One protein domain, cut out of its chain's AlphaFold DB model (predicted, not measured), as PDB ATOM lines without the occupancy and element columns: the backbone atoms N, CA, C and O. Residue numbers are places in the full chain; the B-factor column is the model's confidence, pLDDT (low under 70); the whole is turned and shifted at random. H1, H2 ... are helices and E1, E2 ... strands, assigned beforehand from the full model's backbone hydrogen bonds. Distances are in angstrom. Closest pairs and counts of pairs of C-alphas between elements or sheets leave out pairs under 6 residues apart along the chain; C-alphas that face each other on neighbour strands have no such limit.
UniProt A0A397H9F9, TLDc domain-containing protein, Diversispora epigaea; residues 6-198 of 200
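What this domain is: This is residues 6 to 198 of the 200 residues of the protein "TLDc domain-containing protein" of Diversispora epigaea (UniProt A0A397H9F9). A strongly twisted sheet stands between the helix H2, slanting over one face, and the small hairpin E7 and E8 with loops round it, facing part of the other. The very long strand E9 runs on past this layered body to a far end made with E10, E11 and H1, while the small pair E3 and E6 lies beyond E7 on the hairpin's side. The printed part has 193 residues with eleven named strands and two named helices, in the order E1 to E10, H1, H2, E11; the class is mixed, helices and strands, with under half of the residues in named elements. The large sheet is branched, its neighbour pairs antiparallel. The whole is compact, with a radius of gyration of the C-alphas of 16.2 A and spans of 47 by 35 by 34 A.

How they stand to each other: In the branched sheet E1, residues 8 to 14, has E2, residues 19 to 25, on one side, with N 10 and O 23 2.8 A apart, and E9, residues 130 to 142, on the other, with N 9 and O 136 2.8 A apart. E4, residues 44 to 49, is E2's other neighbour, with N 22 and O 46 3.0 A apart, and forms a hairpin with the edge strand E5, residues 57 to 60, with N 45 and O 59 2.9 A apart. E9 has three neighbours in staggered pairing: E1 and E10, residues 145 to 148, on one side, and E11, residues 192 to 196, on the other. N 140 and O 147 are 2.8 A apart, as are N 137 and O 195. H2, residues 161 to 174, is on the sheet at a height of 10.0 A, over E2 and only just over E5, with 3 C-alphas falling on E5; it runs slantwise to the strands, at 53 degrees to E2 on the local plane. Its closest C-alphas to E4 are those of Leu 165 and Leu 48, 7.5 A. H1, residues 151 to 157, only grazes the sheet with residues 153 to 157, and meets H2 only through their link. The hairpin E7, residues 79 to 83, and E8, residues 88 to 91, with N 80 and O 90 2.8 A apart, makes a sandwich with the branched sheet, two sheets face to face with strands at 64 degrees. E3, residues 36 to 38, and E6, residues 68 to 70, are antiparallel, with N 38 and O 68 2.8 A apart; the closest C-alphas of E6 and E7 are those of Leu 68 and Phe 83, 4.5 A. Every O i to N i+4 pair is within hydrogen-bond range in H1, and 9 of 10 in H2.

Where its parts are: E1 begins at C-alpha 8, (-17.902, -35.475, -39.555), and E11 ends at C-alpha 196, (-24.044, -41.016, -34.883). E9 spans 35.7 A, H2 20.9 A, E2 20.3 A, E1 19.5 A and E4 16.9 A.

The domain as a whole: The farthest C-alphas, Ser 110 and Arg 143, are 49.8 A apart. The printed part has no cut; the long links are residues 92 to 129 and 175 to 191. Mean pLDDT of the printed part is 79.2, with 54 residues under 70, among them 151 to 194.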
ATOM      1  N   ALA A   6     -13.232 -39.177 -40.367       89.00
ATOM      2  CA  ALA A   6     -13.342 -38.089 -41.337       89.00
ATOM      3  C   ALA A   6     -14.791 -37.890 -41.778       89.00
ATOM      4  O   ALA A   6     -15.632 -38.773 -41.588       89.00
ATOM      5  N   GLY A   7     -15.065 -36.754 -42.420       87.50
ATOM      6  CA  GLY A   7     -16.395 -36.450 -42.936       87.50
ATOM      7  C   GLY A   7     -17.417 -36.325 -41.809       87.50
ATOM      8  O   GLY A   7     -18.496 -36.909 -41.886       87.50
ATOM      9  N   THR A   8     -17.060 -35.611 -40.744       88.69
ATOM     10  CA  THR A   8     -17.902 -35.475 -39.555       88.69
ATOM     11  C   THR A   8     -18.609 -34.130 -39.521       88.69
ATOM     12  O   THR A   8     -17.969 -33.105 -39.752       88.69
ATOM     13  N   ILE A   9     -19.882 -34.107 -39.145       89.06
ATOM     14  CA  ILE A   9     -20.615 -32.893 -38.787       89.06
ATOM     15  C   ILE A   9     -20.772 -32.845 -37.278       89.06
ATOM     16  O   ILE A   9     -21.242 -33.808 -36.683       89.06
ATOM     17  N   VAL A  10     -20.442 -31.709 -36.682       91.50
ATOM     18  CA  VAL A  10     -20.741 -31.412 -35.284       91.50
ATOM     19  C   VAL A  10     -21.945 -30.486 -35.229       91.50
ATOM     20  O   VAL A  10     -21.988 -29.491 -35.954       91.50
ATOM     21  N   VAL A  11     -22.913 -30.811 -34.378       89.44
ATOM     22  CA  VAL A  11     -24.126 -30.029 -34.133       89.44
ATOM     23  C   VAL A  11     -24.198 -29.742 -32.643       89.44
ATOM     24  O   VAL A  11     -24.100 -30.661 -31.844       89.44
ATOM     25  N   SER A  12     -24.382 -28.485 -32.258       91.38
ATOM     26  CA  SER A  12     -24.495 -28.078 -30.856       91.38
ATOM     27  C   SER A  12     -25.683 -27.145 -30.656       91.38
ATOM     28  O   SER A  12     -25.944 -26.261 -31.481       91.38
ATOM     29  N   LYS A  13     -26.422 -27.348 -29.562       90.50
ATOM     30  CA  LYS A  13     -27.546 -26.490 -29.173       90.50
ATOM     31  C   LYS A  13     -27.078 -25.467 -28.151       90.50
ATOM     32  O   LYS A  13     -26.589 -25.843 -27.092       90.50
ATOM     33  N   VAL A  14     -27.272 -24.183 -28.429       92.06
ATOM     34  CA  VAL A  14     -26.882 -23.098 -27.520       92.06
ATOM     35  C   VAL A  14     -27.823 -23.058 -26.306       92.06
ATOM     36  O   VAL A  14     -29.044 -23.132 -26.441       92.06
ATOM     37  N   ALA A  15     -27.263 -22.941 -25.099       93.62
ATOM     38  CA  ALA A  15     -28.040 -22.868 -23.866       93.62
ATOM     39  C   ALA A  15     -28.842 -21.561 -23.770       93.62
ATOM     40  O   ALA A  15     -28.339 -20.474 -24.053       93.62
ATOM     41  N   GLY A  16     -30.099 -21.671 -23.330       90.50
ATOM     42  CA  GLY A  16     -30.996 -20.524 -23.165       90.50
ATOM     43  C   GLY A  16     -31.553 -19.948 -24.471       90.50
ATOM     44  O   GLY A  16     -32.210 -18.910 -24.430       90.50
ATOM     45  N   THR A  17     -31.319 -20.595 -25.618       86.94
ATOM     46  CA  THR A  17     -31.858 -20.179 -26.920       86.94
ATOM     47  C   THR A  17     -32.341 -21.385 -27.740       86.94
ATOM     48  O   THR A  17     -32.110 -22.543 -27.388       86.94
ATOM     49  N   ASP A  18     -33.006 -21.107 -28.864       80.75
ATOM     50  CA  ASP A  18     -33.348 -22.104 -29.891       80.75
ATOM     51  C   ASP A  18     -32.301 -22.170 -31.019       80.75
ATOM     52  O   ASP A  18     -32.578 -22.635 -32.129       80.75
ATOM     53  N   GLU A  19     -31.111 -21.627 -30.769       85.56
ATOM     54  CA  GLU A  19     -30.040 -21.548 -31.750       85.56
ATOM     55  C   GLU A  19     -29.246 -22.851 -31.803       85.56
ATOM     56  O   GLU A  19     -28.889 -23.446 -30.784       85.56
ATOM     57  N   ILE A  20     -28.941 -23.263 -33.027       88.19
ATOM     58  CA  ILE A  20     -28.107 -24.421 -33.323       88.19
ATOM     59  C   ILE A  20     -26.895 -23.912 -34.067       88.19
ATOM     60  O   ILE A  20     -27.057 -23.190 -35.050       88.19
ATOM     61  N   VAL A  21     -25.706 -24.318 -33.647       93.06
ATOM     62  CA  VAL A  21     -24.460 -24.011 -34.349       93.06
ATOM     63  C   VAL A  21     -23.651 -25.275 -34.555       93.06
ATOM     64  O   VAL A  21     -23.761 -26.235 -33.791       93.06
ATOM     65  N   GLY A  22     -22.855 -25.296 -35.612       93.69
ATOM     66  CA  GLY A  22     -22.102 -26.484 -35.958       93.69
ATOM     67  C   GLY A  22     -21.068 -26.251 -37.040       93.69
ATOM     68  O   GLY A  22     -20.912 -25.147 -37.568       93.69
ATOM     69  N   GLY A  23     -20.373 -27.328 -37.383       93.94
ATOM     70  CA  GLY A  23     -19.340 -27.312 -38.406       93.94
ATOM     71  C   GLY A  23     -19.053 -28.693 -38.966       93.94
ATOM     72  O   GLY A  23     -19.271 -29.709 -38.309       93.94
ATOM     73  N   TYR A  24     -18.574 -28.721 -40.201       92.00
ATOM     74  CA  TYR A  24     -18.231 -29.936 -40.920       92.00
ATOM     75  C   TYR A  24     -16.725 -30.054 -41.106       92.00
ATOM     76  O   TYR A  24     -16.107 -29.230 -41.774       92.00
ATOM     77  N   ASN A  25     -16.147 -31.112 -40.551       92.88
ATOM     78  CA  ASN A  25     -14.758 -31.473 -40.765       92.88
ATOM     79  C   ASN A  25     -14.660 -32.600 -41.817       92.88
ATOM     80  O   ASN A  25     -15.015 -33.745 -41.517       92.88
ATOM     81  N   PRO A  26     -14.147 -32.325 -43.033       90.88
ATOM     82  CA  PRO A  26     -13.924 -33.355 -44.050       90.88
ATOM     83  C   PRO A  26     -12.715 -34.253 -43.761       90.88
ATOM     84  O   PRO A  26     -12.599 -35.320 -44.359       90.88
ATOM     85  N   LEU A  27     -11.803 -33.832 -42.886       91.56
ATOM     86  CA  LEU A  27     -10.547 -34.515 -42.595       91.56
ATOM     87  C   LEU A  27     -10.687 -35.446 -41.389       91.56
ATOM     88  O   LEU A  27     -11.583 -35.289 -40.561       91.56
ATOM     89  N   VAL A  28      -9.767 -36.404 -41.280       90.88
ATOM     90  CA  VAL A  28      -9.668 -37.285 -40.112       90.88
ATOM     91  C   VAL A  28      -9.269 -36.461 -38.889       90.88
ATOM     92  O   VAL A  28      -8.268 -35.750 -38.945       90.88
ATOM     93  N   TRP A  29     -10.004 -36.587 -37.781       85.88
ATOM     94  CA  TRP A  29      -9.563 -36.048 -36.489       85.88
ATOM     95  C   TRP A  29      -8.325 -36.797 -35.992       85.88
ATOM     96  O   TRP A  29      -8.433 -37.874 -35.398       85.88
ATOM     97  N   ASP A  30      -7.151 -36.221 -36.226       81.31
ATOM     98  CA  ASP A  30      -5.877 -36.734 -35.739       81.31
ATOM     99  C   ASP A  30      -5.400 -35.900 -34.544       81.31
ATOM    100  O   ASP A  30      -4.906 -34.784 -34.696       81.31
ATOM    101  N   ASN A  31      -5.593 -36.441 -33.343       68.94
ATOM    102  CA  ASN A  31      -5.174 -35.829 -32.082       68.94
ATOM    103  C   ASN A  31      -3.758 -36.271 -31.665       68.94
ATOM    104  O   ASN A  31      -3.284 -35.846 -30.613       68.94
ATOM    105  N   SER A  32      -3.075 -37.102 -32.469       71.81
ATOM    106  CA  SER A  32      -1.683 -37.495 -32.215       71.81
ATOM    107  C   SER A  32      -0.683 -36.384 -32.556       71.81
ATOM    108  O   SER A  32       0.481 -36.453 -32.164       71.81
ATOM    109  N   ILE A  33      -1.143 -35.345 -33.259       70.38
ATOM    110  CA  ILE A  33      -0.349 -34.193 -33.680       70.38
ATOM    111  C   ILE A  33      -0.487 -33.067 -32.648       70.38
ATOM    112  O   ILE A  33      -1.581 -32.761 -32.170       70.38
ATOM    113  N   GLU A  34       0.628 -32.424 -32.303       81.44
ATOM    114  CA  GLU A  34       0.621 -31.250 -31.428       81.44
ATOM    115  C   GLU A  34       0.064 -30.022 -32.162       81.44
ATOM    116  O   GLU A  34       0.611 -29.620 -33.186       81.44
ATOM    117  N   ASP A  35      -1.008 -29.431 -31.614       87.19
ATOM    118  CA  ASP A  35      -1.495 -28.067 -31.880       87.19
ATOM    119  C   ASP A  35      -1.309 -27.596 -33.343       87.19
ATOM    120  O   ASP A  35      -0.542 -26.676 -33.644       87.19
ATOM    121  N   VAL A  36      -2.038 -28.224 -34.271       90.44
ATOM    122  CA  VAL A  36      -1.828 -28.064 -35.717       90.44
ATOM    123  C   VAL A  36      -2.998 -27.375 -36.415       90.44
ATOM    124  O   VAL A  36      -4.172 -27.666 -36.177       90.44
ATOM    125  N   ARG A  37      -2.671 -26.457 -37.331       91.81
ATOM    126  CA  ARG A  37      -3.639 -25.883 -38.273       91.81
ATOM    127  C   ARG A  37      -3.785 -26.799 -39.472       91.81
ATOM    128  O   ARG A  37      -2.794 -27.160 -40.106       91.81
ATOM    129  N   MET A  38      -5.021 -27.146 -39.796       93.88
ATOM    130  CA  MET A  38      -5.319 -28.099 -40.850       93.88
ATOM    131  C   MET A  38      -5.934 -27.402 -42.051       93.88
ATOM    132  O   MET A  38      -6.877 -26.610 -41.938       93.88
ATOM    133  N   LYS A  39      -5.393 -27.748 -43.222       95.12
ATOM    134  CA  LYS A  39      -5.798 -27.158 -44.488       95.12
ATOM    135  C   LYS A  39      -6.962 -27.910 -45.116       95.12
ATOM    136  O   LYS A  39      -6.832 -29.091 -45.425       95.12
ATOM    137  N   THR A  40      -8.056 -27.214 -45.416       93.75
ATOM    138  CA  THR A  40      -9.138 -27.761 -46.249       93.75
ATOM    139  C   THR A  40      -9.996 -26.661 -46.867       93.75
ATOM    140  O   THR A  40     -10.240 -25.643 -46.232       93.75
ATOM    141  N   ASN A  41     -10.457 -26.864 -48.104       92.88
ATOM    142  CA  ASN A  41     -11.449 -25.997 -48.755       92.88
ATOM    143  C   ASN A  41     -12.886 -26.510 -48.560       92.88
ATOM    144  O   ASN A  41     -13.838 -25.796 -48.853       92.88
ATOM    145  N   ASP A  42     -13.040 -27.757 -48.109       90.94
ATOM    146  CA  ASP A  42     -14.328 -28.456 -48.089       90.94
ATOM    147  C   ASP A  42     -15.033 -28.353 -46.725       90.94
ATOM    148  O   ASP A  42     -16.130 -28.878 -46.558       90.94
ATOM    149  N   SER A  43     -14.419 -27.671 -45.751       93.19
ATOM    150  CA  SER A  43     -15.044 -27.360 -44.462       93.19
ATOM    151  C   SER A  43     -16.085 -26.244 -44.599       93.19
ATOM    152  O   SER A  43     -16.037 -25.405 -45.504       93.19
ATOM    153  N   PHE A  44     -17.030 -26.210 -43.669       93.06
ATOM    154  CA  PHE A  44     -17.946 -25.091 -43.470       93.06
ATOM    155  C   PHE A  44     -18.433 -25.084 -42.024       93.06
ATOM    156  O   PHE A  44     -18.423 -26.108 -41.338       93.06
ATOM    157  N   ILE A  45     -18.913 -23.928 -41.594       95.81
ATOM    158  CA  ILE A  45     -19.625 -23.748 -40.333       95.81
ATOM    159  C   ILE A  45     -21.034 -23.240 -40.617       95.81
ATOM    160  O   ILE A  45     -21.318 -22.705 -41.695       95.81
ATOM    161  N   PHE A  46     -21.942 -23.429 -39.668       92.19
ATOM    162  CA  PHE A  46     -23.333 -23.051 -39.859       92.19
ATOM    163  C   PHE A  46     -24.040 -22.646 -38.575       92.19
ATOM    164  O   PHE A  46     -23.643 -23.027 -37.475       92.19
ATOM    165  N   SER A  47     -25.152 -21.933 -38.750       90.50
ATOM    166  CA  SER A  47     -26.167 -21.770 -37.715       90.50
ATOM    167  C   SER A  47     -27.569 -21.998 -38.251       90.50
ATOM    168  O   SER A  47     -27.891 -21.635 -39.385       90.50
ATOM    169  N   LEU A  48     -28.412 -22.635 -37.442       84.31
ATOM    170  CA  LEU A  48     -29.803 -22.916 -37.775       84.31
ATOM    171  C   LEU A  48     -30.693 -22.183 -36.784       84.31
ATOM    172  O   LEU A  48     -30.522 -22.301 -35.570       84.31
ATOM    173  N   LYS A  49     -31.682 -21.457 -37.308       73.69
ATOM    174  CA  LYS A  49     -32.741 -20.864 -36.489       73.69
ATOM    175  C   LYS A  49     -33.995 -21.720 -36.558       73.69
ATOM    176  O   LYS A  49     -34.456 -22.097 -37.649       73.69
ATOM    177  N   ASN A  50     -34.555 -22.025 -35.390       65.38
ATOM    178  CA  ASN A  50     -35.838 -22.704 -35.294       65.38
ATOM    179  C   ASN A  50     -36.937 -21.851 -35.970       65.38
ATOM    180  O   ASN A  50     -36.929 -20.625 -35.884       65.38
ATOM    181  N   GLY A  51     -37.832 -22.480 -36.735       53.56
ATOM    182  CA  GLY A  51     -38.966 -21.810 -37.396       53.56
ATOM    183  C   GLY A  51     -38.718 -21.132 -38.757       53.56
ATOM    184  O   GLY A  51     -39.614 -21.171 -39.593       53.56
ATOM    185  N   ASN A  52     -37.528 -20.586 -39.060       62.28
ATOM    186  CA  ASN A  52     -37.263 -19.969 -40.377       62.28
ATOM    187  C   ASN A  52     -35.924 -20.407 -40.989       62.28
ATOM    188  O   ASN A  52     -34.854 -19.938 -40.604       62.28
ATOM    189  N   ILE A  53     -35.992 -21.309 -41.974       63.75
ATOM    190  CA  ILE A  53     -34.820 -21.828 -42.693       63.75
ATOM    191  C   ILE A  53     -34.054 -20.732 -43.445       63.75
ATOM    192  O   ILE A  53     -32.834 -20.809 -43.524       63.75
ATOM    193  N   GLN A  54     -34.745 -19.680 -43.903       67.25
ATOM    194  CA  GLN A  54     -34.144 -18.551 -44.625       67.25
ATOM    195  C   GLN A  54     -33.183 -17.745 -43.748       67.25
ATOM    196  O   GLN A  54     -32.295 -17.073 -44.256       67.25
ATOM    197  N   ASN A  55     -33.333 -17.846 -42.425       75.38
ATOM    198  CA  ASN A  55     -32.449 -17.191 -41.466       75.38
ATOM    199  C   ASN A  55     -31.309 -18.106 -40.988       75.38
ATOM    200  O   ASN A  55     -30.611 -17.750 -40.038       75.38
ATOM    201  N   SER A  56     -31.157 -19.292 -41.588       84.44
ATOM    202  CA  SER A  56     -30.026 -20.184 -41.320       84.44
ATOM    203  C   SER A  56     -28.818 -19.727 -42.131       84.44
ATOM    204  O   SER A  56     -28.954 -19.308 -43.279       84.44
ATOM    205  N   ILE A  57     -27.633 -19.820 -41.541       89.06
ATOM    206  CA  ILE A  57     -26.385 -19.386 -42.159       89.06
ATOM    207  C   ILE A  57     -25.575 -20.623 -42.508       89.06
ATOM    208  O   ILE A  57     -25.352 -21.485 -41.664       89.06
ATOM    209  N   LEU A  58     -25.112 -20.676 -43.751       89.94
ATOM    210  CA  LEU A  58     -24.024 -21.540 -44.181       89.94
ATOM    211  C   LEU A  58     -22.835 -20.641 -44.504       89.94
ATOM    212  O   LEU A  58     -22.985 -19.690 -45.273       89.94
ATOM    213  N   SER A  59     -21.691 -20.938 -43.900       93.81
ATOM    214  CA  SER A  59     -20.465 -20.168 -44.043       93.81
ATOM    215  C   SER A  59     -19.338 -21.092 -44.487       93.81
ATOM    216  O   SER A  59     -18.897 -21.966 -43.742       93.81
ATOM    217  N   ARG A  60     -18.925 -20.946 -45.743       94.25
ATOM    218  CA  ARG A  60     -17.863 -21.740 -46.374       94.25
ATOM    219  C   ARG A  60     -16.481 -21.139 -46.134       94.25
ATOM    220  O   ARG A  60     -16.350 -19.947 -45.857       94.25
ATOM    221  N   VAL A  61     -15.458 -21.979 -46.259       95.19
ATOM    222  CA  VAL A  61     -14.059 -21.559 -46.151       95.19
ATOM    223  C   VAL A  61     -13.700 -20.538 -47.239       95.19
ATOM    224  O   VAL A  61     -13.981 -20.758 -48.416       95.19
ATOM    225  N   ILE A  62     -13.025 -19.460 -46.842       95.19
ATOM    226  CA  ILE A  62     -12.379 -18.471 -47.720       95.19
ATOM    227  C   ILE A  62     -10.851 -18.465 -47.567       95.19
ATOM    228  O   ILE A  62     -10.150 -18.198 -48.539       95.19
ATOM    229  N   ASP A  63     -10.330 -18.840 -46.393       94.12
ATOM    230  CA  ASP A  63      -8.912 -19.150 -46.188       94.12
ATOM    231  C   ASP A  63      -8.761 -20.586 -45.693       94.12
ATOM    232  O   ASP A  63      -8.969 -20.908 -44.522       94.12
ATOM    233  N   SER A  64      -8.361 -21.470 -46.605       95.19
ATOM    234  CA  SER A  64      -8.215 -22.880 -46.276       95.19
ATOM    235  C   SER A  64      -7.020 -23.204 -45.417       95.19
ATOM    236  O   SER A  64      -7.034 -24.274 -44.825       95.19
ATOM    237  N   ARG A  65      -6.004 -22.338 -45.313       94.69
ATOM    238  CA  ARG A  65      -4.766 -22.633 -44.567       94.69
ATOM    239  C   ARG A  65      -5.029 -22.886 -43.082       94.69
ATOM    240  O   ARG A  65      -4.276 -23.622 -42.453       94.69
ATOM    241  N   ASN A  66      -6.093 -22.285 -42.555       92.38
ATOM    242  CA  ASN A  66      -6.410 -22.245 -41.133       92.38
ATOM    243  C   ASN A  66      -7.844 -22.726 -40.845       92.38
ATOM    244  O   ASN A  66      -8.395 -22.422 -39.793       92.38
ATOM    245  N   ALA A  67      -8.462 -23.468 -41.773       95.56
ATOM    246  CA  ALA A  67      -9.878 -23.833 -41.698       95.56
ATOM    247  C   ALA A  67     -10.239 -24.629 -40.433       95.56
ATOM    248  O   ALA A  67     -11.341 -24.473 -39.902       95.56
ATOM    249  N   LEU A  68      -9.331 -25.470 -39.938       94.88
ATOM    250  CA  LEU A  68      -9.531 -26.260 -38.724       94.88
ATOM    251  C   LEU A  68      -8.284 -26.184 -37.844       94.88
ATOM    252  O   LEU A  68      -7.170 -25.998 -38.343       94.88
ATOM    253  N   TYR A  69      -8.470 -26.391 -36.547       92.56
ATOM    254  CA  TYR A  69      -7.376 -26.462 -35.590       92.56
ATOM    255  C   TYR A  69      -7.514 -27.703 -34.715       92.56
ATOM    256  O   TYR A  69      -8.549 -27.922 -34.089       92.56
ATOM    257  N   TYR A  70      -6.485 -28.544 -34.695       91.00
ATOM    258  CA  TYR A  70      -6.468 -29.755 -33.881       91.00
ATOM    259  C   TYR A  70      -5.598 -29.503 -32.661       91.00
ATOM    260  O   TYR A  70      -4.390 -29.300 -32.783       91.00
ATOM    261  N   ARG A  71      -6.237 -29.481 -31.487       87.56
ATOM    262  CA  ARG A  71      -5.537 -29.348 -30.211       87.56
ATOM    263  C   ARG A  71      -4.819 -30.634 -29.846       87.56
ATOM    264  O   ARG A  71      -5.312 -31.731 -30.105       87.56
ATOM    265  N   ASN A  72      -3.694 -30.460 -29.162       84.19
ATOM    266  CA  ASN A  72      -2.939 -31.526 -28.523       84.19
ATOM    267  C   ASN A  72      -3.856 -32.444 -27.693       84.19
ATOM    268  O   ASN A  72      -4.744 -31.970 -26.972       84.19
ATOM    269  N   PHE A  73      -3.600 -33.756 -27.743       80.12
ATOM    270  CA  PHE A  73      -4.403 -34.755 -27.045       80.12
ATOM    271  C   PHE A  73      -4.569 -34.504 -25.537       80.12
ATOM    272  O   PHE A  73      -5.611 -34.855 -24.989       80.12
ATOM    273  N   ASN A  74      -3.590 -33.869 -24.883       84.69
ATOM    274  CA  ASN A  74      -3.626 -33.546 -23.454       84.69
ATOM    275  C   ASN A  74      -4.705 -32.513 -23.086       84.69
ATOM    276  O   ASN A  74      -5.040 -32.364 -21.914       84.69
ATOM    277  N   LEU A  75      -5.245 -31.789 -24.070       86.69
ATOM    278  CA  LEU A  75      -6.238 -30.735 -23.867       86.69
ATOM    279  C   LEU A  75      -7.627 -31.108 -24.404       86.69
ATOM    280  O   LEU A  75      -8.520 -30.265 -24.428       86.69
ATOM    281  N   GLN A  76      -7.847 -32.368 -24.793       81.31
ATOM    282  CA  GLN A  76      -9.141 -32.836 -25.317       81.31
ATOM    283  C   GLN A  76     -10.291 -32.737 -24.312       81.31
ATOM    284  O   GLN A  76     -11.446 -32.657 -24.715       81.31
ATOM    285  N   ASN A  77      -9.979 -32.709 -23.016       86.62
ATOM    286  CA  ASN A  77     -10.979 -32.499 -21.975       86.62
ATOM    287  C   ASN A  77     -11.400 -31.030 -21.867       86.62
ATOM    288  O   ASN A  77     -12.383 -30.740 -21.201       86.62
ATOM    289  N   PHE A  78     -10.662 -30.099 -22.474       92.31
ATOM    290  CA  PHE A  78     -10.979 -28.673 -22.433       92.31
ATOM    291  C   PHE A  78     -11.491 -28.145 -23.766       92.31
ATOM    292  O   PHE A  78     -12.215 -27.156 -23.793       92.31
ATOM    293  N   TYR A  79     -11.135 -28.799 -24.871       91.75
ATOM    294  CA  TYR A  79     -11.480 -28.359 -26.214       91.75
ATOM    295  C   TYR A  79     -12.241 -29.439 -26.970       91.75
ATOM    296  O   TYR A  79     -11.816 -30.591 -27.059       91.75
ATOM    297  N   GLY A  80     -13.357 -29.027 -27.555       91.38
ATOM    298  CA  GLY A  80     -14.076 -29.778 -28.564       91.38
ATOM    299  C   GLY A  80     -13.622 -29.370 -29.972       91.38
ATOM    300  O   GLY A  80     -12.441 -29.103 -30.202       91.38
ATOM    301  N   PRO A  81     -14.553 -29.317 -30.938       91.12
ATOM    302  CA  PRO A  81     -14.255 -28.874 -32.292       91.12
ATOM    303  C   PRO A  81     -13.789 -27.417 -32.344       91.12
ATOM    304  O   PRO A  81     -14.337 -26.552 -31.658       91.12
ATOM    305  N   TRP A  82     -12.818 -27.152 -33.221       94.19
ATOM    306  CA  TRP A  82     -12.263 -25.822 -33.449       94.19
ATOM    307  C   TRP A  82     -12.134 -25.550 -34.948       94.19
ATOM    308  O   TRP A  82     -11.299 -26.126 -35.653       94.19
ATOM    309  N   PHE A  83     -12.976 -24.642 -35.428       96.69
ATOM    310  CA  PHE A  83     -13.045 -24.196 -36.810       96.69
ATOM    311  C   PHE A  83     -12.543 -22.755 -36.912       96.69
ATOM    312  O   PHE A  83     -13.036 -21.855 -36.224       96.69
ATOM    313  N   GLY A  84     -11.568 -22.539 -37.793       95.25
ATOM    314  CA  GLY A  84     -10.987 -21.225 -38.041       95.25
ATOM    315  C   GLY A  84     -10.274 -20.663 -36.814       95.25
ATOM    316  O   GLY A  84      -9.779 -21.394 -35.955       95.25
ATOM    317  N   PHE A  85     -10.279 -19.339 -36.691       93.50
ATOM    318  CA  PHE A  85      -9.768 -18.636 -35.512       93.50
ATOM    319  C   PHE A  85     -10.882 -18.405 -34.483       93.50
ATOM    320  O   PHE A  85     -11.231 -17.270 -34.173       93.50
ATOM    321  N   SER A  86     -11.470 -19.500 -33.994       95.25
ATOM    322  CA  SER A  86     -12.633 -19.490 -33.088       95.25
ATOM    323  C   SER A  86     -13.934 -19.002 -33.734       95.25
ATOM    324  O   SER A  86     -14.879 -18.647 -33.032       95.25
ATOM    325  N   GLU A  87     -14.024 -19.039 -35.068       97.00
ATOM    326  CA  GLU A  87     -15.266 -18.764 -35.808       97.00
ATOM    327  C   GLU A  87     -16.362 -19.795 -35.477       97.00
ATOM    328  O   GLU A  87     -17.549 -19.468 -35.519       97.00
ATOM    329  N   PHE A  88     -15.957 -21.001 -35.058       97.62
ATOM    330  CA  PHE A  88     -16.732 -21.890 -34.190       97.62
ATOM    331  C   PHE A  88     -15.782 -22.707 -33.298       97.62
ATOM    332  O   PHE A  88     -14.932 -23.442 -33.802       97.62
ATOM    333  N   LEU A  89     -15.917 -22.575 -31.979       96.81
ATOM    334  CA  LEU A  89     -15.095 -23.243 -30.970       96.81
ATOM    335  C   LEU A  89     -15.969 -23.756 -29.827       96.81
ATOM    336  O   LEU A  89     -16.771 -23.004 -29.270       96.81
ATOM    337  N   MET A  90     -15.750 -25.004 -29.426       96.19
ATOM    338  CA  MET A  90     -16.224 -25.520 -28.143       96.19
ATOM    339  C   MET A  90     -15.058 -25.603 -27.156       96.19
ATOM    340  O   MET A  90     -14.079 -26.304 -27.408       96.19
ATOM    341  N   GLU A  91     -15.167 -24.891 -26.038       96.19
ATOM    342  CA  GLU A  91     -14.169 -24.863 -24.968       96.19
ATOM    343  C   GLU A  91     -14.877 -24.918 -23.610       96.19
ATOM    344  O   GLU A  91     -15.973 -24.380 -23.457       96.19
ATOM    345  N   SER A  92     -14.247 -25.577 -22.640       96.50
ATOM    346  CA  SER A  92     -14.598 -25.535 -21.224       96.50
ATOM    347  C   SER A  92     -13.339 -25.728 -20.386       96.50
ATOM    348  O   SER A  92     -12.501 -26.563 -20.704       96.50
ATOM    349  N   LYS A  93     -13.202 -25.005 -19.274       95.81
ATOM    350  CA  LYS A  93     -12.109 -25.206 -18.301       95.81
ATOM    351  C   LYS A  93     -12.451 -26.228 -17.223       95.81
ATOM    352  O   LYS A  93     -11.560 -26.659 -16.498       95.81
ATOM    353  N   VAL A  94     -13.724 -26.596 -17.112       96.19
ATOM    354  CA  VAL A  94     -14.229 -27.603 -16.167       96.19
ATOM    355  C   VAL A  94     -14.585 -28.923 -16.852       96.19
ATOM    356  O   VAL A  94     -15.179 -29.793 -16.226       96.19
ATOM    357  N   SER A  95     -14.204 -29.072 -18.123       93.38
ATOM    358  CA  SER A  95     -14.475 -30.260 -18.939       93.38
ATOM    359  C   SER A  95     -15.954 -30.576 -19.124       93.38
ATOM    360  O   SER A  95     -16.340 -31.730 -19.293       93.38
ATOM    361  N   ASP A  96     -16.775 -29.530 -19.131       94.50
ATOM    362  CA  ASP A  96     -18.207 -29.609 -19.357       94.50
ATOM    363  C   ASP A  96     -18.653 -28.369 -20.143       94.50
ATOM    364  O   ASP A  96     -18.761 -27.265 -19.607       94.50
ATOM    365  N   PHE A  97     -18.923 -28.550 -21.438       95.12
ATOM    366  CA  PHE A  97     -19.350 -27.470 -22.334       95.12
ATOM    367  C   PHE A  97     -20.735 -26.893 -21.982       95.12
ATOM    368  O   PHE A  97     -21.135 -25.859 -22.528       95.12
ATOM    369  N   THR A  98     -21.481 -27.534 -21.075       95.88
ATOM    370  CA  THR A  98     -22.730 -26.988 -20.525       95.88
ATOM    371  C   THR A  98     -22.488 -25.900 -19.476       95.88
ATOM    372  O   THR A  98     -23.419 -25.191 -19.090       95.88
ATOM    373  N   GLN A  99     -21.234 -25.713 -19.054       95.75
ATOM    374  CA  GLN A  99     -20.813 -24.760 -18.028       95.75
ATOM    375  C   GLN A  99     -19.998 -23.604 -18.625       95.75
ATOM    376  O   GLN A  99     -19.879 -23.501 -19.843       95.75
ATOM    377  N   ASP A 100     -19.528 -22.703 -17.747       95.62
ATOM    378  CA  ASP A 100     -18.476 -21.665 -17.891       95.62
ATOM    379  C   ASP A 100     -18.513 -20.655 -19.063       95.62
ATOM    380  O   ASP A 100     -17.799 -19.651 -19.021       95.62
ATOM    381  N   LYS A 101     -19.403 -20.840 -20.038       97.25
ATOM    382  CA  LYS A 101     -19.657 -19.986 -21.202       97.25
ATOM    383  C   LYS A 101     -18.426 -19.723 -22.073       97.25
ATOM    384  O   LYS A 101     -18.278 -18.621 -22.603       97.25
ATOM    385  N   LEU A 102     -17.552 -20.716 -22.232       97.75
ATOM    386  CA  LEU A 102     -16.325 -20.563 -23.016       97.75
ATOM    387  C   LEU A 102     -16.443 -20.968 -24.493       97.75
ATOM    388  O   LEU A 102     -15.522 -20.675 -25.252       97.75
ATOM    389  N   CYS A 103     -17.560 -21.548 -24.951       97.88
ATOM    390  CA  CYS A 103     -17.770 -21.779 -26.387       97.88
ATOM    391  C   CYS A 103     -17.923 -20.447 -27.136       97.88
ATOM    392  O   CYS A 103     -18.468 -19.479 -26.599       97.88
ATOM    393  N   GLN A 104     -17.457 -20.388 -28.386       97.25
ATOM    394  CA  GLN A 104     -17.368 -19.153 -29.168       97.25
ATOM    395  C   GLN A 104     -17.798 -19.357 -30.620       97.25
ATOM    396  O   GLN A 104     -17.557 -20.399 -31.225       97.25
ATOM    397  N   CYS A 105     -18.390 -18.310 -31.190       96.75
ATOM    398  CA  CYS A 105     -18.515 -18.125 -32.632       96.75
ATOM    399  C   CYS A 105     -18.029 -16.712 -32.947       96.75
ATOM    400  O   CYS A 105     -18.821 -15.787 -33.114       96.75
ATOM    401  N   PHE A 106     -16.716 -16.535 -32.886       94.25
ATOM    402  CA  PHE A 106     -16.083 -15.231 -32.856       94.25
ATOM    403  C   PHE A 106     -15.814 -14.703 -34.263       94.25
ATOM    404  O   PHE A 106     -15.307 -15.410 -35.130       94.25
ATOM    405  N   ARG A 107     -16.098 -13.418 -34.474       91.88
ATOM    406  CA  ARG A 107     -15.719 -12.688 -35.682       91.88
ATOM    407  C   ARG A 107     -14.842 -11.499 -35.322       91.88
ATOM    408  O   ARG A 107     -15.294 -10.578 -34.640       91.88
ATOM    409  N   TYR A 108     -13.601 -11.488 -35.807       87.00
ATOM    410  CA  TYR A 108     -12.730 -10.319 -35.658       87.00
ATOM    411  C   TYR A 108     -13.274  -9.125 -36.455       87.00
ATOM    412  O   TYR A 108     -13.559  -9.239 -37.643       87.00
ATOM    413  N   ASN A 109     -13.364  -7.963 -35.807       81.69
ATOM    414  CA  ASN A 109     -13.781  -6.699 -36.425       81.69
ATOM    415  C   ASN A 109     -12.577  -5.849 -36.873       81.69
ATOM    416  O   ASN A 109     -12.631  -4.623 -36.819       81.69
ATOM    417  N   SER A 110     -11.472  -6.488 -37.267       79.25
ATOM    418  CA  SER A 110     -10.252  -5.808 -37.712       79.25
ATOM    419  C   SER A 110      -9.782  -6.383 -39.051       79.25
ATOM    420  O   SER A 110      -9.785  -7.605 -39.204       79.25
ATOM    421  N   PRO A 111      -9.350  -5.532 -40.001       73.31
ATOM    422  CA  PRO A 111      -8.744  -5.974 -41.255       73.31
ATOM    423  C   PRO A 111      -7.383  -6.665 -41.061       73.31
ATOM    424  O   PRO A 111      -6.852  -7.219 -42.013       73.31
ATOM    425  N   GLU A 112      -6.811  -6.631 -39.853       76.50
ATOM    426  CA  GLU A 112      -5.529  -7.272 -39.523       76.50
ATOM    427  C   GLU A 112      -5.647  -8.787 -39.306       76.50
ATOM    428  O   GLU A 112      -4.641  -9.493 -39.361       76.50
ATOM    429  N   TYR A 113      -6.859  -9.290 -39.042       76.75
ATOM    430  CA  TYR A 113      -7.100 -10.708 -38.793       76.75
ATOM    431  C   TYR A 113      -7.827 -11.338 -39.974       76.75
ATOM    432  O   TYR A 113      -8.999 -11.045 -40.237       76.75
ATOM    433  N   ASP A 114      -7.119 -12.239 -40.654       81.44
ATOM    434  CA  ASP A 114      -7.689 -13.072 -41.702       81.44
ATOM    435  C   ASP A 114      -8.804 -13.948 -41.129       81.44
ATOM    436  O   ASP A 114      -8.709 -14.537 -40.049       81.44
ATOM    437  N   GLN A 115      -9.877 -14.035 -41.895       91.31
ATOM    438  CA  GLN A 115     -11.049 -14.825 -41.576       91.31
ATOM    439  C   GLN A 115     -10.964 -16.143 -42.331       91.31
ATOM    440  O   GLN A 115     -10.618 -16.144 -43.513       91.31
ATOM    441  N   CYS A 116     -11.295 -17.260 -41.688       95.31
ATOM    442  CA  CYS A 116     -11.257 -18.550 -42.369       95.31
ATOM    443  C   CYS A 116     -12.579 -18.842 -43.066       95.31
ATOM    444  O   CYS A 116     -12.564 -19.520 -44.091       95.31
ATOM    445  N   TYR A 117     -13.694 -18.306 -42.562       96.44
ATOM    446  CA  TYR A 117     -15.032 -18.525 -43.104       96.44
ATOM    447  C   TYR A 117     -15.684 -17.215 -43.578       96.44
ATOM    448  O   TYR A 117     -15.430 -16.123 -43.061       96.44
ATOM    449  N   GLU A 118     -16.525 -17.300 -44.611       95.00
ATOM    450  CA  GLU A 118     -17.089 -16.124 -45.297       95.00
ATOM    451  C   GLU A 118     -17.989 -15.247 -44.409       95.00
ATOM    452  O   GLU A 118     -18.005 -14.025 -44.548       95.00
ATOM    453  N   LYS A 119     -18.748 -15.863 -43.502       94.25
ATOM    454  CA  LYS A 119     -19.826 -15.242 -42.721       94.25
ATOM    455  C   LYS A 119     -19.719 -15.614 -41.239       94.25
ATOM    456  O   LYS A 119     -19.442 -16.775 -40.928       94.25
ATOM    457  N   PRO A 120     -20.027 -14.683 -40.320       94.69
ATOM    458  CA  PRO A 120     -20.272 -15.040 -38.930       94.69
ATOM    459  C   PRO A 120     -21.542 -15.891 -38.830       94.69
ATOM    460  O   PRO A 120     -22.530 -15.628 -39.516       94.69
ATOM    461  N   ILE A 121     -21.530 -16.902 -37.962       94.69
ATOM    462  CA  ILE A 121     -22.696 -17.773 -37.742       94.69
ATOM    463  C   ILE A 121     -23.571 -17.319 -36.569       94.69
ATOM    464  O   ILE A 121     -24.709 -17.766 -36.456       94.69
ATOM    465  N   ARG A 122     -23.089 -16.379 -35.748       93.38
ATOM    466  CA  ARG A 122     -23.848 -15.722 -34.676       93.38
ATOM    467  C   ARG A 122     -23.758 -14.208 -34.817       93.38
ATOM    468  O   ARG A 122     -22.812 -13.684 -35.396       93.38
ATOM    469  N   THR A 123     -24.749 -13.495 -34.288       90.25
ATOM    470  CA  THR A 123     -24.781 -12.020 -34.320       90.25
ATOM    471  C   THR A 123     -23.964 -11.371 -33.206       90.25
ATOM    472  O   THR A 123     -23.763 -10.163 -33.230       90.25
ATOM    473  N   THR A 124     -23.533 -12.152 -32.216       91.94
ATOM    474  CA  THR A 124     -22.743 -11.704 -31.067       91.94
ATOM    475  C   THR A 124     -21.454 -12.516 -30.967       91.94
ATOM    476  O   THR A 124     -21.442 -13.696 -31.314       91.94
ATOM    477  N   ASN A 125     -20.398 -11.876 -30.463       94.19
ATOM    478  CA  ASN A 125     -19.125 -12.508 -30.110       94.19
ATOM    479  C   ASN A 125     -19.096 -12.986 -28.643       94.19
ATOM    480  O   ASN A 125     -18.049 -13.415 -28.162       94.19
ATOM    481  N   GLU A 126     -20.209 -12.870 -27.912       95.81
ATOM    482  CA  GLU A 126     -20.311 -13.346 -26.532       95.81
ATOM    483  C   GLU A 126     -20.138 -14.866 -26.441       95.81
ATOM    484  O   GLU A 126     -20.685 -15.632 -27.243       95.81
ATOM    485  N   GLY A 127     -19.392 -15.289 -25.421       97.25
ATOM    486  CA  GLY A 127     -19.236 -16.696 -25.084       97.25
ATOM    487  C   GLY A 127     -20.553 -17.326 -24.631       97.25
ATOM    488  O   GLY A 127     -21.444 -16.655 -24.098       97.25
ATOM    489  N   PHE A 128     -20.696 -18.627 -24.855       97.75
ATOM    490  CA  PHE A 128     -21.909 -19.369 -24.530       97.75
ATOM    491  C   PHE A 128     -21.603 -20.768 -24.007       97.75
ATOM    492  O   PHE A 128     -20.517 -21.304 -24.205       97.75
ATOM    493  N   SER A 129     -22.586 -21.341 -23.322       97.81
ATOM    494  CA  SER A 129     -22.626 -22.763 -22.985       97.81
ATOM    495  C   SER A 129     -23.595 -23.469 -23.925       97.81
ATOM    496  O   SER A 129     -24.458 -22.826 -24.535       97.81
ATOM    497  N   ILE A 130     -23.483 -24.787 -24.027       94.69
ATOM    498  CA  ILE A 130     -24.404 -25.612 -24.813       94.69
ATOM    499  C   ILE A 130     -25.368 -26.389 -23.913       94.69
ATOM    500  O   ILE A 130     -25.123 -26.563 -22.725       94.69
ATOM    501  N   VAL A 131     -26.485 -26.843 -24.471       92.38
ATOM    502  CA  VAL A 131     -27.346 -27.841 -23.817       92.38
ATOM    503  C   VAL A 131     -26.788 -29.237 -24.054       92.38
ATOM    504  O   VAL A 131     -26.704 -30.033 -23.129       92.38
ATOM    505  N   ASP A 132     -26.441 -29.515 -25.308       89.50
ATOM    506  CA  ASP A 132     -25.917 -30.795 -25.763       89.50
ATOM    507  C   ASP A 132     -25.249 -30.613 -27.134       89.50
ATOM    508  O   ASP A 132     -25.452 -29.588 -27.809       89.50
ATOM    509  N   TYR A 133     -24.454 -31.598 -27.542       89.31
ATOM    510  CA  TYR A 133     -23.865 -31.670 -28.869       89.31
ATOM    511  C   TYR A 133     -23.800 -33.104 -29.387       89.31
ATOM    512  O   TYR A 133     -23.623 -34.061 -28.642       89.31
ATOM    513  N   GLU A 134     -23.872 -33.235 -30.703       87.31
ATOM    514  CA  GLU A 134     -23.727 -34.500 -31.406       87.31
ATOM    515  C   GLU A 134     -22.688 -34.399 -32.503       87.31
ATOM    516  O   GLU A 134     -22.490 -33.344 -33.114       87.31
ATOM    517  N   VAL A 135     -22.063 -35.537 -32.793       86.56
ATOM    518  CA  VAL A 135     -21.182 -35.678 -33.942       86.56
ATOM    519  C   VAL A 135     -21.683 -36.807 -34.828       86.56
ATOM    520  O   VAL A 135     -21.868 -37.940 -34.395       86.56
ATOM    521  N   PHE A 136     -21.884 -36.481 -36.095       84.12
ATOM    522  CA  PHE A 136     -22.359 -37.392 -37.121       84.12
ATOM    523  C   PHE A 136     -21.241 -37.668 -38.104       84.12
ATOM    524  O   PHE A 136     -20.612 -36.736 -38.600       84.12
ATOM    525  N   LYS A 137     -21.037 -38.928 -38.458       83.94
ATOM    526  CA  LYS A 137     -20.218 -39.319 -39.599       83.94
ATOM    527  C   LYS A 137     -21.093 -39.417 -40.838       83.94
ATOM    528  O   LYS A 137     -22.108 -40.112 -40.833       83.94
ATOM    529  N   ILE A 138     -20.672 -38.763 -41.912       78.50
ATOM    530  CA  ILE A 138     -21.311 -38.874 -43.220       78.50
ATOM    531  C   ILE A 138     -20.740 -40.079 -43.958       78.50
ATOM    532  O   ILE A 138     -19.527 -40.225 -44.132       78.50
ATOM    533  N   GLN A 139     -21.639 -40.915 -44.448       75.88
ATOM    534  CA  GLN A 139     -21.346 -42.049 -45.299       75.88
ATOM    535  C   GLN A 139     -22.150 -41.932 -46.593       75.88
ATOM    536  O   GLN A 139     -23.272 -41.430 -46.615       75.88
ATOM    537  N   CYS A 140     -21.569 -42.399 -47.688       74.25
ATOM    538  CA  CYS A 140     -22.232 -42.435 -48.979       74.25
ATOM    539  C   CYS A 140     -22.852 -43.808 -49.170       74.25
ATOM    540  O   CYS A 140     -22.260 -44.820 -48.803       74.25
ATOM    541  N   LEU A 141     -24.030 -43.846 -49.768       68.94
ATOM    542  CA  LEU A 141     -24.722 -45.061 -50.139       68.94
ATOM    543  C   LEU A 141     -24.580 -45.282 -51.640       68.94
ATOM    544  O   LEU A 141     -24.829 -44.398 -52.458       68.94
ATOM    545  N   TYR A 142     -24.195 -46.498 -52.004       66.00
ATOM    546  CA  TYR A 142     -24.279 -46.979 -53.373       66.00
ATOM    547  C   TYR A 142     -24.856 -48.389 -53.353       66.00
ATOM    548  O   TYR A 142     -24.278 -49.292 -52.751       66.00
ATOM    549  N   ARG A 143     -26.022 -48.578 -53.986       70.00
ATOM    550  CA  ARG A 143     -26.755 -49.860 -54.010       70.00
ATOM    551  C   ARG A 143     -26.981 -50.459 -52.610       70.00
ATOM    552  O   ARG A 143     -26.808 -51.659 -52.416       70.00
ATOM    553  N   SER A 144     -27.367 -49.627 -51.640       70.69
ATOM    554  CA  SER A 144     -27.583 -50.014 -50.230       70.69
ATOM    555  C   SER A 144     -26.329 -50.460 -49.466       70.69
ATOM    556  O   SER A 144     -26.444 -51.028 -48.383       70.69
ATOM    557  N   ILE A 145     -25.136 -50.195 -50.000       65.69
ATOM    558  CA  ILE A 145     -23.864 -50.417 -49.310       65.69
ATOM    559  C   ILE A 145     -23.276 -49.054 -48.936       65.69
ATOM    560  O   ILE A 145     -23.278 -48.128 -49.750       65.69
ATOM    561  N   THR A 146     -22.788 -48.932 -47.702       71.56
ATOM    562  CA  THR A 146     -22.148 -47.721 -47.179       71.56
ATOM    563  C   THR A 146     -20.665 -47.674 -47.536       71.56
ATOM    564  O   THR A 146     -19.935 -48.639 -47.313       71.56
ATOM    565  N   TYR A 147     -20.201 -46.521 -48.007       72.31
ATOM    566  CA  TYR A 147     -18.806 -46.243 -48.332       72.31
ATOM    567  C   TYR A 147     -18.386 -44.880 -47.767       72.31
ATOM    568  O   TYR A 147     -19.230 -43.995 -47.599       72.31
ATOM    569  N   PRO A 148     -17.084 -44.651 -47.511       72.25
ATOM    570  CA  PRO A 148     -16.580 -43.304 -47.282       72.25
ATOM    571  C   PRO A 148     -16.942 -42.402 -48.468       72.25
ATOM    572  O   PRO A 148     -16.658 -42.740 -49.619       72.25
ATOM    573  N   CYS A 149     -17.575 -41.261 -48.202       70.88
ATOM    574  CA  CYS A 149     -17.846 -40.298 -49.262       70.88
ATOM    575  C   CYS A 149     -16.541 -39.707 -49.797       70.88
ATOM    576  O   CYS A 149     -15.684 -39.281 -49.024       70.88
ATOM    577  N   ASN A 150     -16.408 -39.626 -51.122       70.25
ATOM    578  CA  ASN A 150     -15.342 -38.831 -51.727       70.25
ATOM    579  C   ASN A 150     -15.661 -37.325 -51.609       70.25
ATOM    580  O   ASN A 150     -16.807 -36.936 -51.383       70.25
ATOM    581  N   ALA A 151     -14.652 -36.471 -51.802       65.94
ATOM    582  CA  ALA A 151     -14.799 -35.020 -51.653       65.94
ATOM    583  C   ALA A 151     -15.869 -34.405 -52.578       65.94
ATOM    584  O   ALA A 151     -16.491 -33.410 -52.218       65.94
ATOM    585  N   SER A 152     -16.115 -34.991 -53.760       67.75
ATOM    586  CA  SER A 152     -17.180 -34.526 -54.661       67.75
ATOM    587  C   SER A 152     -18.558 -34.805 -54.077       67.75
ATOM    588  O   SER A 152     -19.356 -33.888 -53.946       67.75
ATOM    589  N   ALA A 153     -18.803 -36.042 -53.643       64.38
ATOM    590  CA  ALA A 153     -20.072 -36.440 -53.052       64.38
ATOM    591  C   ALA A 153     -20.356 -35.675 -51.752       64.38
ATOM    592  O   ALA A 153     -21.493 -35.293 -51.498       64.38
ATOM    593  N   GLN A 154     -19.317 -35.392 -50.958       63.66
ATOM    594  CA  GLN A 154     -19.437 -34.512 -49.796       63.66
ATOM    595  C   GLN A 154     -19.900 -33.117 -50.233       63.66
ATOM    596  O   GLN A 154     -20.909 -32.646 -49.728       63.66
ATOM    597  N   ARG A 155     -19.245 -32.486 -51.222       63.97
ATOM    598  CA  ARG A 155     -19.675 -31.181 -51.764       63.97
ATOM    599  C   ARG A 155     -21.117 -31.194 -52.284       63.97
ATOM    600  O   ARG A 155     -21.854 -30.253 -51.995       63.97
ATOM    601  N   ASP A 156     -21.519 -32.254 -52.981       63.41
ATOM    602  CA  ASP A 156     -22.856 -32.396 -53.568       63.41
ATOM    603  C   ASP A 156     -23.947 -32.574 -52.503       63.41
ATOM    604  O   ASP A 156     -25.013 -31.970 -52.611       63.41
ATOM    605  N   MET A 157     -23.665 -33.305 -51.418       61.59
ATOM    606  CA  MET A 157     -24.555 -33.394 -50.252       61.59
ATOM    607  C   MET A 157     -24.901 -32.005 -49.691       61.59
ATOM    608  O   MET A 157     -26.015 -31.766 -49.231       61.59
ATOM    609  N   PHE A 158     -23.954 -31.066 -49.757       56.69
ATOM    610  CA  PHE A 158     -24.123 -29.697 -49.272       56.69
ATOM    611  C   PHE A 158     -24.732 -28.736 -50.297       56.69
ATOM    612  O   PHE A 158     -25.046 -27.600 -49.928       56.69
ATOM    613  N   LEU A 159     -24.895 -29.143 -51.560       55.06
ATOM    614  CA  LEU A 159     -25.746 -28.413 -52.506       55.06
ATOM    615  C   LEU A 159     -27.220 -28.551 -52.106       55.06
ATOM    616  O   LEU A 159     -27.987 -27.609 -52.298       55.06
ATOM    617  N   ASP A 160     -27.583 -29.654 -51.444       59.31
ATOM    618  CA  ASP A 160     -28.910 -29.866 -50.864       59.31
ATOM    619  C   ASP A 160     -28.960 -29.494 -49.367       59.31
ATOM    620  O   ASP A 160     -29.470 -30.208 -48.501       59.31
ATOM    621  N   TRP A 161     -28.388 -28.330 -49.044       57.72
ATOM    622  CA  TRP A 161     -28.343 -27.764 -47.692       57.72
ATOM    623  C   TRP A 161     -29.728 -27.726 -47.028       57.72
ATOM    624  O   TRP A 161     -29.859 -28.055 -45.852       57.72
ATOM    625  N   GLN A 162     -30.789 -27.402 -47.777       54.03
ATOM    626  CA  GLN A 162     -32.156 -27.392 -47.243       54.03
ATOM    627  C   GLN A 162     -32.619 -28.771 -46.753       54.03
ATOM    628  O   GLN A 162     -33.353 -28.846 -45.763       54.03
ATOM    629  N   TYR A 163     -32.172 -29.853 -47.390       59.72
ATOM    630  CA  TYR A 163     -32.497 -31.212 -46.981       59.72
ATOM    631  C   TYR A 163     -31.843 -31.571 -45.637       59.72
ATOM    632  O   TYR A 163     -32.532 -31.987 -44.700       59.72
ATOM    633  N   PHE A 164     -30.534 -31.323 -45.505       62.59
ATOM    634  CA  PHE A 164     -29.800 -31.503 -44.244       62.59
ATOM    635  C   PHE A 164     -30.452 -30.702 -43.100       62.59
ATOM    636  O   PHE A 164     -30.761 -31.243 -42.037       62.59
ATOM    637  N   LEU A 165     -30.772 -29.430 -43.359       58.53
ATOM    638  CA  LEU A 165     -31.453 -28.542 -42.414       58.53
ATOM    639  C   LEU A 165     -32.818 -29.053 -41.952       58.53
ATOM    640  O   LEU A 165     -33.164 -28.935 -40.774       58.53
ATOM    641  N   THR A 166     -33.607 -29.595 -42.878       56.00
ATOM    642  CA  THR A 166     -34.959 -30.091 -42.595       56.00
ATOM    643  C   THR A 166     -34.920 -31.261 -41.609       56.00
ATOM    644  O   THR A 166     -35.797 -31.377 -40.753       56.00
ATOM    645  N   ARG A 167     -33.872 -32.091 -41.659       59.50
ATOM    646  CA  ARG A 167     -33.718 -33.257 -40.781       59.50
ATOM    647  C   ARG A 167     -33.083 -32.946 -39.434       59.50
ATOM    648  O   ARG A 167     -33.628 -33.399 -38.429       59.50
ATOM    649  N   CYS A 168     -32.048 -32.103 -39.384       55.66
ATOM    650  CA  CYS A 168     -31.513 -31.604 -38.109       55.66
ATOM    651  C   CYS A 168     -32.629 -30.971 -37.258       55.66
ATOM    652  O   CYS A 168     -32.728 -31.220 -36.060       55.66
ATOM    653  N   LYS A 169     -33.550 -30.227 -37.892       54.38
ATOM    654  CA  LYS A 169     -34.736 -29.670 -37.220       54.38
ATOM    655  C   LYS A 169     -35.716 -30.731 -36.705       54.38
ATOM    656  O   LYS A 169     -36.228 -30.585 -35.593       54.38
ATOM    657  N   GLN A 170     -35.989 -31.786 -37.480       50.19
ATOM    658  CA  GLN A 170     -36.873 -32.880 -37.051       50.19
ATOM    659  C   GLN A 170     -36.311 -33.622 -35.831       50.19
ATOM    660  O   GLN A 170     -37.056 -33.860 -34.886       50.19
ATOM    661  N   GLN A 171     -35.005 -33.897 -35.786       50.84
ATOM    662  CA  GLN A 171     -34.374 -34.545 -34.627       50.84
ATOM    663  C   GLN A 171     -34.387 -33.666 -33.372       50.84
ATOM    664  O   GLN A 171     -34.629 -34.146 -32.266       50.84
ATOM    665  N   MET A 172     -34.206 -32.358 -33.540       50.47
ATOM    666  CA  MET A 172     -34.127 -31.423 -32.421       50.47
ATOM    667  C   MET A 172     -35.467 -31.032 -31.792       50.47
ATOM    668  O   MET A 172     -35.494 -30.570 -30.651       50.47
ATOM    669  N   THR A 173     -36.577 -31.227 -32.508       45.41
ATOM    670  CA  THR A 173     -37.928 -30.996 -31.969       45.41
ATOM    671  C   THR A 173     -38.391 -32.175 -31.101       45.41
ATOM    672  O   THR A 173     -39.117 -31.983 -30.128       45.41
ATOM    673  N   VAL A 174     -37.919 -33.391 -31.401       41.12
ATOM    674  CA  VAL A 174     -38.240 -34.623 -30.654       41.12
ATOM    675  C   VAL A 174     -37.399 -34.747 -29.369       41.12
ATOM    676  O   VAL A 174     -37.855 -35.302 -28.375       41.12
ATOM    677  N   ALA A 175     -36.211 -34.138 -29.332       40.25
ATOM    678  CA  ALA A 175     -35.252 -34.221 -28.226       40.25
ATOM    679  C   ALA A 175     -35.602 -33.401 -26.962       40.25
ATOM    680  O   ALA A 175     -34.725 -33.143 -26.141       40.25
ATOM    681  N   THR A 176     -36.860 -32.986 -26.756       42.66
ATOM    682  CA  THR A 176     -37.254 -32.391 -25.461       42.66
ATOM    683  C   THR A 176     -37.429 -33.423 -24.353       42.66
ATOM    684  O   THR A 176     -37.461 -33.019 -23.200       42.66
ATOM    685  N   ASN A 177     -37.464 -34.728 -24.647       38.34
ATOM    686  CA  ASN A 177     -37.359 -35.787 -23.642       38.34
ATOM    687  C   ASN A 177     -36.879 -37.102 -24.290       38.34
ATOM    688  O   ASN A 177     -37.609 -37.709 -25.061       38.34
ATOM    689  N   ALA A 178     -35.675 -37.547 -23.912       33.53
ATOM    690  CA  ALA A 178     -35.074 -38.866 -24.164       33.53
ATOM    691  C   ALA A 178     -34.755 -39.266 -25.631       33.53
ATOM    692  O   ALA A 178     -35.630 -39.622 -26.410       33.53
ATOM    693  N   LYS A 179     -33.441 -39.358 -25.921       37.81
ATOM    694  CA  LYS A 179     -32.781 -39.991 -27.089       37.81
ATOM    695  C   LYS A 179     -33.144 -39.420 -28.468       37.81
ATOM    696  O   LYS A 179     -34.125 -39.825 -29.078       37.81
ATOM    697  N   MET A 180     -32.245 -38.626 -29.059       43.28
ATOM    698  CA  MET A 180     -32.396 -38.110 -30.433       43.28
ATOM    699  C   MET A 180     -32.126 -39.132 -31.566       43.28
ATOM    700  O   MET A 180     -31.776 -38.779 -32.690       43.28
ATOM    701  N   TYR A 181     -32.354 -40.423 -31.293       42.62
ATOM    702  CA  TYR A 181     -31.752 -41.544 -32.024       42.62
ATOM    703  C   TYR A 181     -32.633 -42.289 -33.052       42.62
ATOM    704  O   TYR A 181     -32.074 -43.063 -33.822       42.62
ATOM    705  N   SER A 182     -33.965 -42.143 -33.134       33.59
ATOM    706  CA  SER A 182     -34.770 -43.120 -33.915       33.59
ATOM    707  C   SER A 182     -35.138 -42.765 -35.364       33.59
ATOM    708  O   SER A 182     -35.490 -43.669 -36.123       33.59
ATOM    709  N   ASP A 183     -35.057 -41.504 -35.797       35.53
ATOM    710  CA  ASP A 183     -35.822 -41.082 -36.992       35.53
ATOM    711  C   ASP A 183     -34.984 -40.799 -38.249       35.53
ATOM    712  O   ASP A 183     -35.523 -40.470 -39.311       35.53
ATOM    713  N   LEU A 184     -33.667 -40.996 -38.175       39.12
ATOM    714  CA  LEU A 184     -32.754 -40.655 -39.266       39.12
ATOM    715  C   LEU A 184     -32.827 -41.631 -40.467       39.12
ATOM    716  O   LEU A 184     -32.365 -41.318 -41.558       39.12
ATOM    717  N   HIS A 185     -33.472 -42.795 -40.335       37.16
ATOM    718  CA  HIS A 185     -33.452 -43.831 -41.380       37.16
ATOM    719  C   HIS A 185     -34.452 -43.667 -42.537       37.16
ATOM    720  O   HIS A 185     -34.314 -44.354 -43.547       37.16
ATOM    721  N   LYS A 186     -35.469 -42.802 -42.443       36.34
ATOM    722  CA  LYS A 186     -36.602 -42.834 -43.393       36.34
ATOM    723  C   LYS A 186     -36.687 -41.605 -44.283       36.34
ATOM    724  O   LYS A 186     -37.596 -40.799 -44.097       36.34
ATOM    725  N   GLY A 187     -35.755 -41.432 -45.224       38.84
ATOM    726  CA  GLY A 187     -36.024 -40.555 -46.375       38.84
ATOM    727  C   GLY A 187     -34.874 -39.764 -46.982       38.84
ATOM    728  O   GLY A 187     -35.183 -38.822 -47.712       38.84
ATOM    729  N   PHE A 188     -33.599 -40.064 -46.691       43.88
ATOM    730  CA  PHE A 188     -32.496 -39.491 -47.480       43.88
ATOM    731  C   PHE A 188     -32.703 -39.819 -48.968       43.88
ATOM    732  O   PHE A 188     -33.249 -40.888 -49.265       43.88
ATOM    733  N   PRO A 189     -32.265 -38.969 -49.916       49.91
ATOM    734  CA  PRO A 189     -31.957 -39.487 -51.246       49.91
ATOM    735  C   PRO A 189     -31.057 -40.720 -51.066       49.91
ATOM    736  O   PRO A 189     -30.221 -40.718 -50.164       49.91
ATOM    737  N   GLU A 190     -31.226 -41.769 -51.879       52.44
ATOM    738  CA  GLU A 190     -30.572 -43.095 -51.743       52.44
ATOM    739  C   GLU A 190     -29.023 -43.081 -51.657       52.44
ATOM    740  O   GLU A 190     -28.400 -44.138 -51.638       52.44
ATOM    741  N   LEU A 191     -28.399 -41.902 -51.626       58.62
ATOM    742  CA  LEU A 191     -26.978 -41.616 -51.771       58.62
ATOM    743  C   LEU A 191     -26.247 -41.281 -50.461       58.62
ATOM    744  O   LEU A 191     -25.021 -41.356 -50.465       58.62
ATOM    745  N   PHE A 192     -26.922 -40.938 -49.353       63.44
ATOM    746  CA  PHE A 192     -26.238 -40.565 -48.100       63.44
ATOM    747  C   PHE A 192     -26.851 -41.216 -46.855       63.44
ATOM    748  O   PHE A 192     -28.068 -41.315 -46.710       63.44
ATOM    749  N   HIS A 193     -25.985 -41.636 -45.938       69.69
ATOM    750  CA  HIS A 193     -26.304 -42.209 -44.637       69.69
ATOM    751  C   HIS A 193     -25.496 -41.476 -43.563       69.69
ATOM    752  O   HIS A 193     -24.321 -41.185 -43.777       69.69
ATOM    753  N   PHE A 194     -26.105 -41.180 -42.415       69.00
ATOM    754  CA  PHE A 194     -25.393 -40.571 -41.294       69.00
ATOM    755  C   PHE A 194     -25.416 -41.528 -40.117       69.00
ATOM    756  O   PHE A 194     -26.460 -42.064 -39.746       69.00
ATOM    757  N   GLU A 195     -24.243 -41.713 -39.541       70.12
ATOM    758  CA  GLU A 195     -24.006 -42.555 -38.385       70.12
ATOM    759  C   GLU A 195     -23.666 -41.637 -37.211       70.12
ATOM    760  O   GLU A 195     -22.770 -40.797 -37.326       70.12
ATOM    761  N   ILE A 196     -24.391 -41.756 -36.099       71.25
ATOM    762  CA  ILE A 196     -24.044 -41.016 -34.883       71.25
ATOM    763  C   ILE A 196     -22.776 -41.641 -34.307       71.25
ATOM    764  O   ILE A 196     -22.720 -42.851 -34.089       71.25
ATOM    765  N   LEU A 197     -21.765 -40.814 -34.061       71.62
ATOM    766  CA  LEU A 197     -20.570 -41.230 -33.348       71.62
ATOM    767  C   LEU A 197     -20.823 -41.022 -31.857       71.62
ATOM    768  O   LEU A 197     -20.916 -39.888 -31.388       71.62
ATOM    769  N   THR A 198     -20.953 -42.115 -31.108       60.44
ATOM    770  CA  THR A 198     -20.964 -42.053 -29.646       60.44
ATOM    771  C   THR A 198     -19.596 -41.586 -29.172       60.44
ATOM    772  O   THR A 198     -18.588 -42.251 -29.412       60.44
TER     773      THR A 198